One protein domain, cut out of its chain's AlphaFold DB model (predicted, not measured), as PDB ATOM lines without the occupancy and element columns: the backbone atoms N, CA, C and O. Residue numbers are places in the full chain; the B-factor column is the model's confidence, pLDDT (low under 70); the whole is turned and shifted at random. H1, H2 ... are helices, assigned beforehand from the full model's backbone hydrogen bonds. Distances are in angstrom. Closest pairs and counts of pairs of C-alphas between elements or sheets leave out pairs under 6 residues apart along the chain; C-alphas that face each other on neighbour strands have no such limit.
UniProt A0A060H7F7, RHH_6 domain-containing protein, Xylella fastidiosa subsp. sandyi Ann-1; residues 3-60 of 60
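What this domain is: This is residues 3 to 60 of the 60 residues of the protein "RHH_6 domain-containing protein" of Xylella fastidiosa subsp. sandyi Ann-1 (UniProt A0A060H7F7). One long straight helix, H1, and a shorter one, H2, meet near their ends as an open V, joined by a tight turn. Residues 3 to 12, a stretch with no named helix in which 3 to 5 are a short helical run and 6 to 12 are neither helix nor strand, lie at the other end of H1. The printed part has 58 residues with two named helices, H1 then H2, and no named strand; the class is all helix. It is extended, with a radius of gyration of the C-alphas of 18.1 A, and flat, spanning 51 by 27 by 13 A.

Where its parts are: H1, residues 13 to 38, is 37.5 A long, from C-alpha 13 at (27.693, 1.649, 0.852) to C-alpha 38 at (54.934, -23.876, -3.067). H2, residues 43 to 59, is 24.5 A long and ends with C-alpha 59 at (47.995, -22.512, 19.403).

How they stand to each other: H1 and H2 are close but not clearly touching; their closest C-alphas, of Thr 38 and Leu 46, are 7.2 A apart. They run opposite ways at a steep tilt of 46 degrees. In both helices every O i to N i+4 pair is within hydrogen-bond range.

The domain as a whole: The C-alphas farthest apart, of Gly 9 and Val 44, are 51.3 A apart. The printed part has no cut. Residues 18 to 37 and 50 to 60 stand free. Residues 3 to 9 have pLDDT under 70.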
ATOM      1  N   ILE A   3      26.569   0.636  -7.552       61.00
ATOM      2  CA  ILE A   3      26.158   0.702  -6.143       61.00
ATOM      3  C   ILE A   3      24.684   1.132  -6.003       61.00
ATOM      4  O   ILE A   3      23.939   0.510  -5.254       61.00
ATOM      5  N   ALA A   4      24.202   2.084  -6.813       60.81
ATOM      6  CA  ALA A   4      22.780   2.454  -6.829       60.81
ATOM      7  C   ALA A   4      21.869   1.341  -7.393       60.81
ATOM      8  O   ALA A   4      20.705   1.253  -7.017       60.81
ATOM      9  N   ALA A   5      22.398   0.476  -8.268       61.44
ATOM     10  CA  ALA A   5      21.690  -0.694  -8.794       61.44
ATOM     11  C   ALA A   5      21.546  -1.829  -7.756       61.44
ATOM     12  O   ALA A   5      20.642  -2.646  -7.880       61.44
ATOM     13  N   GLN A   6      22.390  -1.845  -6.717       64.88
ATOM     14  CA  GLN A   6      22.350  -2.771  -5.571       64.88
ATOM     15  C   GLN A   6      21.512  -2.221  -4.391       64.88
ATOM     16  O   GLN A   6      21.602  -2.714  -3.271       64.88
ATOM     17  N   GLY A   7      20.726  -1.155  -4.602       64.69
ATOM     18  CA  GLY A   7      19.985  -0.474  -3.529       64.69
ATOM     19  C   GLY A   7      20.851   0.425  -2.632       64.69
ATOM     20  O   GLY A   7      20.352   0.991  -1.656       64.69
ATOM     21  N   GLY A   8      22.132   0.590  -2.974       62.72
ATOM     22  CA  GLY A   8      23.101   1.400  -2.251       62.72
ATOM     23  C   GLY A   8      23.059   2.864  -2.680       62.72
ATOM     24  O   GLY A   8      23.798   3.311  -3.554       62.72
ATOM     25  N   GLY A   9      22.146   3.625  -2.090       64.31
ATOM     26  CA  GLY A   9      22.133   5.089  -2.177       64.31
ATOM     27  C   GLY A   9      22.574   5.759  -0.875       64.31
ATOM     28  O   GLY A   9      22.510   6.984  -0.772       64.31
ATOM     29  N   ARG A  10      22.947   4.979   0.150       70.88
ATOM     30  CA  ARG A  10      23.190   5.483   1.503       70.88
ATOM     31  C   ARG A  10      24.681   5.721   1.726       70.88
ATOM     32  O   ARG A  10      25.559   5.059   1.173       70.88
ATOM     33  N   LYS A  11      24.977   6.709   2.569       77.31
ATOM     34  CA  LYS A  11      26.343   7.004   3.008       77.31
ATOM     35  C   LYS A  11      26.944   5.745   3.650       77.31
ATOM     36  O   LYS A  11      26.387   5.237   4.616       77.31
ATOM     37  N   GLY A  12      28.077   5.277   3.125       79.75
ATOM     38  CA  GLY A  12      28.798   4.098   3.626       79.75
ATOM     39  C   GLY A  12      28.746   2.872   2.710       79.75
ATOM     40  O   GLY A  12      29.641   2.036   2.802       79.75
ATOM     41  N   ASP A  13      27.795   2.795   1.773       83.75
ATOM     42  CA  ASP A  13      27.693   1.649   0.852       83.75
ATOM     43  C   ASP A  13      28.884   1.591  -0.114       83.75
ATOM     44  O   ASP A  13      29.426   0.522  -0.380       83.75
ATOM     45  N   LEU A  14      29.364   2.754  -0.572       84.62
ATOM     46  CA  LEU A  14      30.591   2.851  -1.367       84.62
ATOM     47  C   LEU A  14      31.823   2.390  -0.580       84.62
ATOM     48  O   LEU A  14      32.655   1.670  -1.120       84.62
ATOM     49  N   SER A  15      31.941   2.790   0.687       87.62
ATOM     50  CA  SER A  15      33.074   2.398   1.528       87.62
ATOM     51  C   SER A  15      33.089   0.891   1.767       87.62
ATOM     52  O   SER A  15      34.138   0.273   1.626       87.62
ATOM     53  N   ARG A  16      31.922   0.294   2.039       86.44
ATOM     54  CA  ARG A  16      31.780  -1.158   2.191       86.44
ATOM     55  C   ARG A  16      32.105  -1.904   0.901       86.44
ATOM     56  O   ARG A  16      32.870  -2.857   0.934       86.44
ATOM     57  N   PHE A  17      31.586  -1.433  -0.233       87.12
ATOM     58  CA  PHE A  17      31.876  -2.030  -1.534       87.12
ATOM     59  C   PHE A  17      33.378  -2.029  -1.846       87.12
ATOM     60  O   PHE A  17      33.922  -3.034  -2.296       87.12
ATOM     61  N   ILE A  18      34.061  -0.910  -1.582       91.00
ATOM     62  CA  ILE A  18      35.514  -0.821  -1.764       91.00
ATOM     63  C   ILE A  18      36.232  -1.786  -0.819       91.00
ATOM     64  O   ILE A  18      37.146  -2.476  -1.258       91.00
ATOM     65  N   GLU A  19      35.830  -1.862   0.451       94.25
ATOM     66  CA  GLU A  19      36.443  -2.787   1.408       94.25
ATOM     67  C   GLU A  19      36.313  -4.244   0.950       94.25
ATOM     68  O   GLU A  19      37.303  -4.971   0.933       94.25
ATOM     69  N   GLU A  20      35.117  -4.663   0.539       94.31
ATOM     70  CA  GLU A  20      34.861  -6.022   0.058       94.31
ATOM     71  C   GLU A  20      35.682  -6.340  -1.196       94.31
ATOM     72  O   GLU A  20      36.326  -7.388  -1.262       94.31
ATOM     73  N   ALA A  21      35.730  -5.412  -2.157       95.25
ATOM     74  CA  ALA A  21      36.517  -5.574  -3.376       95.25
ATOM     75  C   ALA A  21      38.023  -5.671  -3.085       95.25
ATOM     76  O   ALA A  21      38.711  -6.529  -3.636       95.25
ATOM     77  N   VAL A  22      38.541  -4.822  -2.193       97.62
ATOM     78  CA  VAL A  22      39.954  -4.850  -1.789       97.62
ATOM     79  C   VAL A  22      40.272  -6.134  -1.031       97.62
ATOM     80  O   VAL A  22      41.290  -6.763  -1.310       97.62
ATOM     81  N   ARG A  23      39.404  -6.564  -0.110       97.44
ATOM     82  CA  ARG A  23      39.574  -7.814   0.642       97.44
ATOM     83  C   ARG A  23      39.626  -9.023  -0.291       97.44
ATOM     84  O   ARG A  23      40.516  -9.854  -0.133       97.44
ATOM     85  N   ALA A  24      38.715  -9.098  -1.261       97.25
ATOM     86  CA  ALA A  24      38.699 -10.164  -2.258       97.25
ATOM     87  C   ALA A  24      39.983 -10.164  -3.099       97.25
ATOM     88  O   ALA A  24      40.645 -11.193  -3.211       97.25
ATOM     89  N   TYR A  25      40.396  -8.996  -3.596       97.88
ATOM     90  CA  TYR A  25      41.616  -8.870  -4.391       97.88
ATOM     91  C   TYR A  25      42.877  -9.273  -3.613       97.88
ATOM     92  O   TYR A  25      43.732  -9.990  -4.130       97.88
ATOM     93  N   LEU A  26      43.000  -8.838  -2.355       98.25
ATOM     94  CA  LEU A  26      44.127  -9.218  -1.501       98.25
ATOM     95  C   LEU A  26      44.152 -10.726  -1.244       98.25
ATOM     96  O   LEU A  26      45.222 -11.327  -1.300       98.25
ATOM     97  N   PHE A  27      42.992 -11.336  -1.000       97.75
ATOM     98  CA  PHE A  27      42.889 -12.780  -0.827       97.75
ATOM     99  C   PHE A  27      43.328 -13.535  -2.088       97.75
ATOM    100  O   PHE A  27      44.166 -14.429  -2.003       97.75
ATOM    101  N   GLU A  28      42.834 -13.140  -3.263       98.06
ATOM    102  CA  GLU A  28      43.226 -13.746  -4.540       98.06
ATOM    103  C   GLU A  28      44.741 -13.657  -4.772       98.06
ATOM    104  O   GLU A  28      45.373 -14.656  -5.119       98.06
ATOM    105  N   ARG A  29      45.344 -12.490  -4.508       98.50
ATOM    106  CA  ARG A  29      46.797 -12.295  -4.621       98.50
ATOM    107  C   ARG A  29      47.591 -13.130  -3.629       98.50
ATOM    108  O   ARG A  29      48.613 -13.695  -4.008       98.50
ATOM    109  N   ALA A  30      47.130 -13.234  -2.386       97.44
ATOM    110  CA  ALA A  30      47.774 -14.070  -1.381       97.44
ATOM    111  C   ALA A  30      47.748 -15.551  -1.791       97.44
ATOM    112  O   ALA A  30      48.763 -16.236  -1.685       97.44
ATOM    113  N   VAL A  31      46.622 -16.034  -2.328       97.19
ATOM    114  CA  VAL A  31      46.495 -17.409  -2.833       97.19
ATOM    115  C   VAL A  31      47.418 -17.654  -4.028       97.19
ATOM    116  O   VAL A  31      48.088 -18.685  -4.078       97.19
ATOM    117  N   GLU A  32      47.469 -16.728  -4.988       98.25
ATOM    118  CA  GLU A  32      48.372 -16.815  -6.143       98.25
ATOM    119  C   GLU A  32      49.838 -16.885  -5.697       98.25
ATOM    120  O   GLU A  32      50.586 -17.761  -6.136       98.25
ATOM    121  N   GLN A  33      50.229 -16.015  -4.764       97.94
ATOM    122  CA  GLN A  33      51.578 -15.991  -4.212       97.94
ATOM    123  C   GLN A  33      51.915 -17.282  -3.459       97.94
ATOM    124  O   GLN A  33      52.989 -17.838  -3.678       97.94
ATOM    125  N   ALA A  34      51.005 -17.783  -2.619       95.88
ATOM    126  CA  ALA A  34      51.200 -19.028  -1.880       95.88
ATOM    127  C   ALA A  34      51.418 -20.209  -2.833       95.88
ATOM    128  O   ALA A  34      52.403 -20.928  -2.702       95.88
ATOM    129  N   LYS A  35      50.564 -20.349  -3.856       95.88
ATOM    130  CA  LYS A  35      50.705 -21.396  -4.880       95.88
ATOM    131  C   LYS A  35      52.014 -21.280  -5.654       95.88
ATOM    132  O   LYS A  35      52.650 -22.291  -5.925       95.88
ATOM    133  N   SER A  36      52.421 -20.065  -6.019       97.62
ATOM    134  CA  SER A  36      53.692 -19.854  -6.715       97.62
ATOM    135  C   SER A  36      54.890 -20.195  -5.830       97.62
ATOM    136  O   SER A  36      55.874 -20.728  -6.336       97.62
ATOM    137  N   ALA A  37      54.825 -19.880  -4.535       96.69
ATOM    138  CA  ALA A  37      55.890 -20.171  -3.586       96.69
ATOM    139  C   ALA A  37      56.036 -21.677  -3.342       96.69
ATOM    140  O   ALA A  37      57.158 -22.157  -3.229       96.69
ATOM    141  N   THR A  38      54.933 -22.428  -3.326       96.50
ATOM    142  CA  THR A  38      54.934 -23.876  -3.067       96.50
ATOM    143  C   THR A  38      54.969 -24.739  -4.331       96.50
ATOM    144  O   THR A  38      54.988 -25.959  -4.234       96.50
ATOM    145  N   ALA A  39      55.037 -24.146  -5.529       97.25
ATOM    146  CA  ALA A  39      54.956 -24.867  -6.808       97.25
ATOM    147  C   ALA A  39      56.049 -25.933  -7.037       97.25
ATOM    148  O   ALA A  39      55.918 -26.757  -7.939       97.25
ATOM    149  N   HIS A  40      57.139 -25.882  -6.273       96.88
ATOM    150  CA  HIS A  40      58.275 -26.799  -6.368       96.88
ATOM    151  C   HIS A  40      58.248 -27.917  -5.318       96.88
ATOM    152  O   HIS A  40      59.102 -28.797  -5.377       96.88
ATOM    153  N   MET A  41      57.315 -27.856  -4.364       97.44
ATOM    154  CA  MET A  41      57.180 -28.833  -3.287       97.44
ATOM    155  C   MET A  41      56.440 -30.070  -3.782       97.44
ATOM    156  O   MET A  41      55.528 -29.967  -4.611       97.44
ATOM    157  N   ASP A  42      56.809 -31.231  -3.252       97.12
ATOM    158  CA  ASP A  42      56.007 -32.433  -3.438       97.12
ATOM    159  C   ASP A  42      54.772 -32.453  -2.515       97.12
ATOM    160  O   ASP A  42      54.558 -31.577  -1.673       97.12
ATOM    161  N   GLU A  43      53.899 -33.443  -2.711       95.44
ATOM    162  CA  GLU A  43      52.651 -33.562  -1.953       95.44
ATOM    163  C   GLU A  43      52.884 -33.764  -0.447       95.44
ATOM    164  O   GLU A  43      52.107 -33.266   0.370       95.44
ATOM    165  N   VAL A  44      53.946 -34.474  -0.065       97.50
ATOM    166  CA  VAL A  44      54.253 -34.757   1.342       97.50
ATOM    167  C   VAL A  44      54.756 -33.489   2.024       97.50
ATOM    168  O   VAL A  44      54.268 -33.137   3.097       97.50
ATOM    169  N   GLU A  45      55.677 -32.774   1.380       97.25
ATOM    170  CA  GLU A  45      56.199 -31.490   1.850       97.25
ATOM    171  C   GLU A  45      55.084 -30.444   1.986       97.25
ATOM    172  O   GLU A  45      55.006 -29.740   2.996       97.25
ATOM    173  N   LEU A  46      54.184 -30.370   0.999       96.62
ATOM    174  CA  LEU A  46      53.062 -29.436   1.021       96.62
ATOM    175  C   LEU A  46      52.071 -29.749   2.151       96.62
ATOM    176  O   LEU A  46      51.625 -28.831   2.838       96.62
ATOM    177  N   ASN A  47      51.731 -31.023   2.360       96.94
ATOM    178  CA  ASN A  47      50.832 -31.419   3.444       96.94
ATOM    179  C   ASN A  47      51.445 -31.125   4.816       96.94
ATOM    180  O   ASN A  47      50.760 -30.567   5.671       96.94
ATOM    181  N   HIS A  48      52.739 -31.396   5.002       97.69
ATOM    182  CA  HIS A  48      53.434 -31.063   6.246       97.69
ATOM    183  C   HIS A  48      53.427 -29.549   6.522       97.69
ATOM    184  O   HIS A  48      53.156 -29.124   7.642       97.69
ATOM    185  N   LEU A  49      53.667 -28.718   5.498       96.56
ATOM    186  CA  LEU A  49      53.585 -27.257   5.619       96.56
ATOM    187  C   LEU A  49      52.182 -26.792   6.050       96.56
ATOM    188  O   LEU A  49      52.048 -25.885   6.873       96.56
ATOM    189  N   ILE A  50      51.132 -27.400   5.489       95.44
ATOM    190  CA  ILE A  50      49.741 -27.087   5.844       95.44
ATOM    191  C   ILE A  50      49.453 -27.498   7.290       95.44
ATOM    192  O   ILE A  50      48.874 -26.707   8.032       95.44
ATOM    193  N   GLU A  51      49.857 -28.702   7.695       97.31
ATOM    194  CA  GLU A  51      49.681 -29.199   9.063       97.31
ATOM    195  C   GLU A  51      50.352 -28.277  10.087       97.31
ATOM    196  O   GLU A  51      49.713 -27.886  11.063       97.31
ATOM    197  N   GLU A  52      51.593 -27.856   9.830       96.75
ATOM    198  CA  GLU A  52      52.320 -26.915  10.688       96.75
ATOM    199  C   GLU A  52      51.599 -25.563  10.796       96.75
ATOM    200  O   GLU A  52      51.400 -25.043  11.896       96.75
ATOM    201  N   GLY A  53      51.147 -25.007   9.668       95.06
ATOM    202  CA  GLY A  53      50.422 -23.735   9.651       95.06
ATOM    203  C   GLY A  53      49.077 -23.798  10.383       95.06
ATOM    204  O   GLY A  53      48.717 -22.867  11.106       95.06
ATOM    205  N   VAL A  54      48.342 -24.903  10.225       96.12
ATOM    206  CA  VAL A  54      47.082 -25.149  10.938       96.12
ATOM    207  C   VAL A  54      47.334 -25.311  12.435       96.12
ATOM    208  O   VAL A  54      46.615 -24.713  13.233       96.12
ATOM    209  N   GLN A  55      48.368 -26.060  12.821       96.75
ATOM    210  CA  GLN A  55      48.735 -26.243  14.222       96.75
ATOM    211  C   GLN A  55      49.092 -24.907  14.883       96.75
ATOM    212  O   GLN A  55      48.553 -24.586  15.941       96.75
ATOM    213  N   TRP A  56      49.917 -24.084  14.229       96.44
ATOM    214  CA  TRP A  56      50.268 -22.754  14.729       96.44
ATOM    215  C   TRP A  56      49.030 -21.879  14.982       96.44
ATOM    216  O   TRP A  56      48.950 -21.225  16.021       96.44
ATOM    217  N   ALA A  57      48.057 -21.907  14.062       94.81
ATOM    218  CA  ALA A  57      46.817 -21.133  14.154       94.81
ATOM    219  C   ALA A  57      45.845 -21.634  15.235       94.81
ATOM    220  O   ALA A  57      44.939 -20.901  15.620       94.81
ATOM    221  N   TYR A  58      45.989 -22.876  15.704       93.62
ATOM    222  CA  TYR A  58      45.240 -23.381  16.857       93.62
ATOM    223  C   TYR A  58      45.899 -23.023  18.192       93.62
ATOM    224  O   TYR A  58      45.214 -22.956  19.213       93.62
ATOM    225  N   GLU A  59      47.216 -22.825  18.201       92.62
ATOM    226  CA  GLU A  59      47.995 -22.512  19.403       92.62
ATOM    227  C   GLU A  59      48.040 -21.010  19.741       92.62
ATOM    228  O   GLU A  59      48.409 -20.658  20.864       92.62
ATOM    229  N   HIS A  60      47.651 -20.137  18.804       80.12
ATOM    230  CA  HIS A  60      47.676 -18.672  18.922       80.12
ATOM    231  C   HIS A  60      46.318 -18.047  18.590       80.12
ATOM    232  O   HIS A  60      46.028 -16.963  19.152       80.12
TER     233      HIS A  60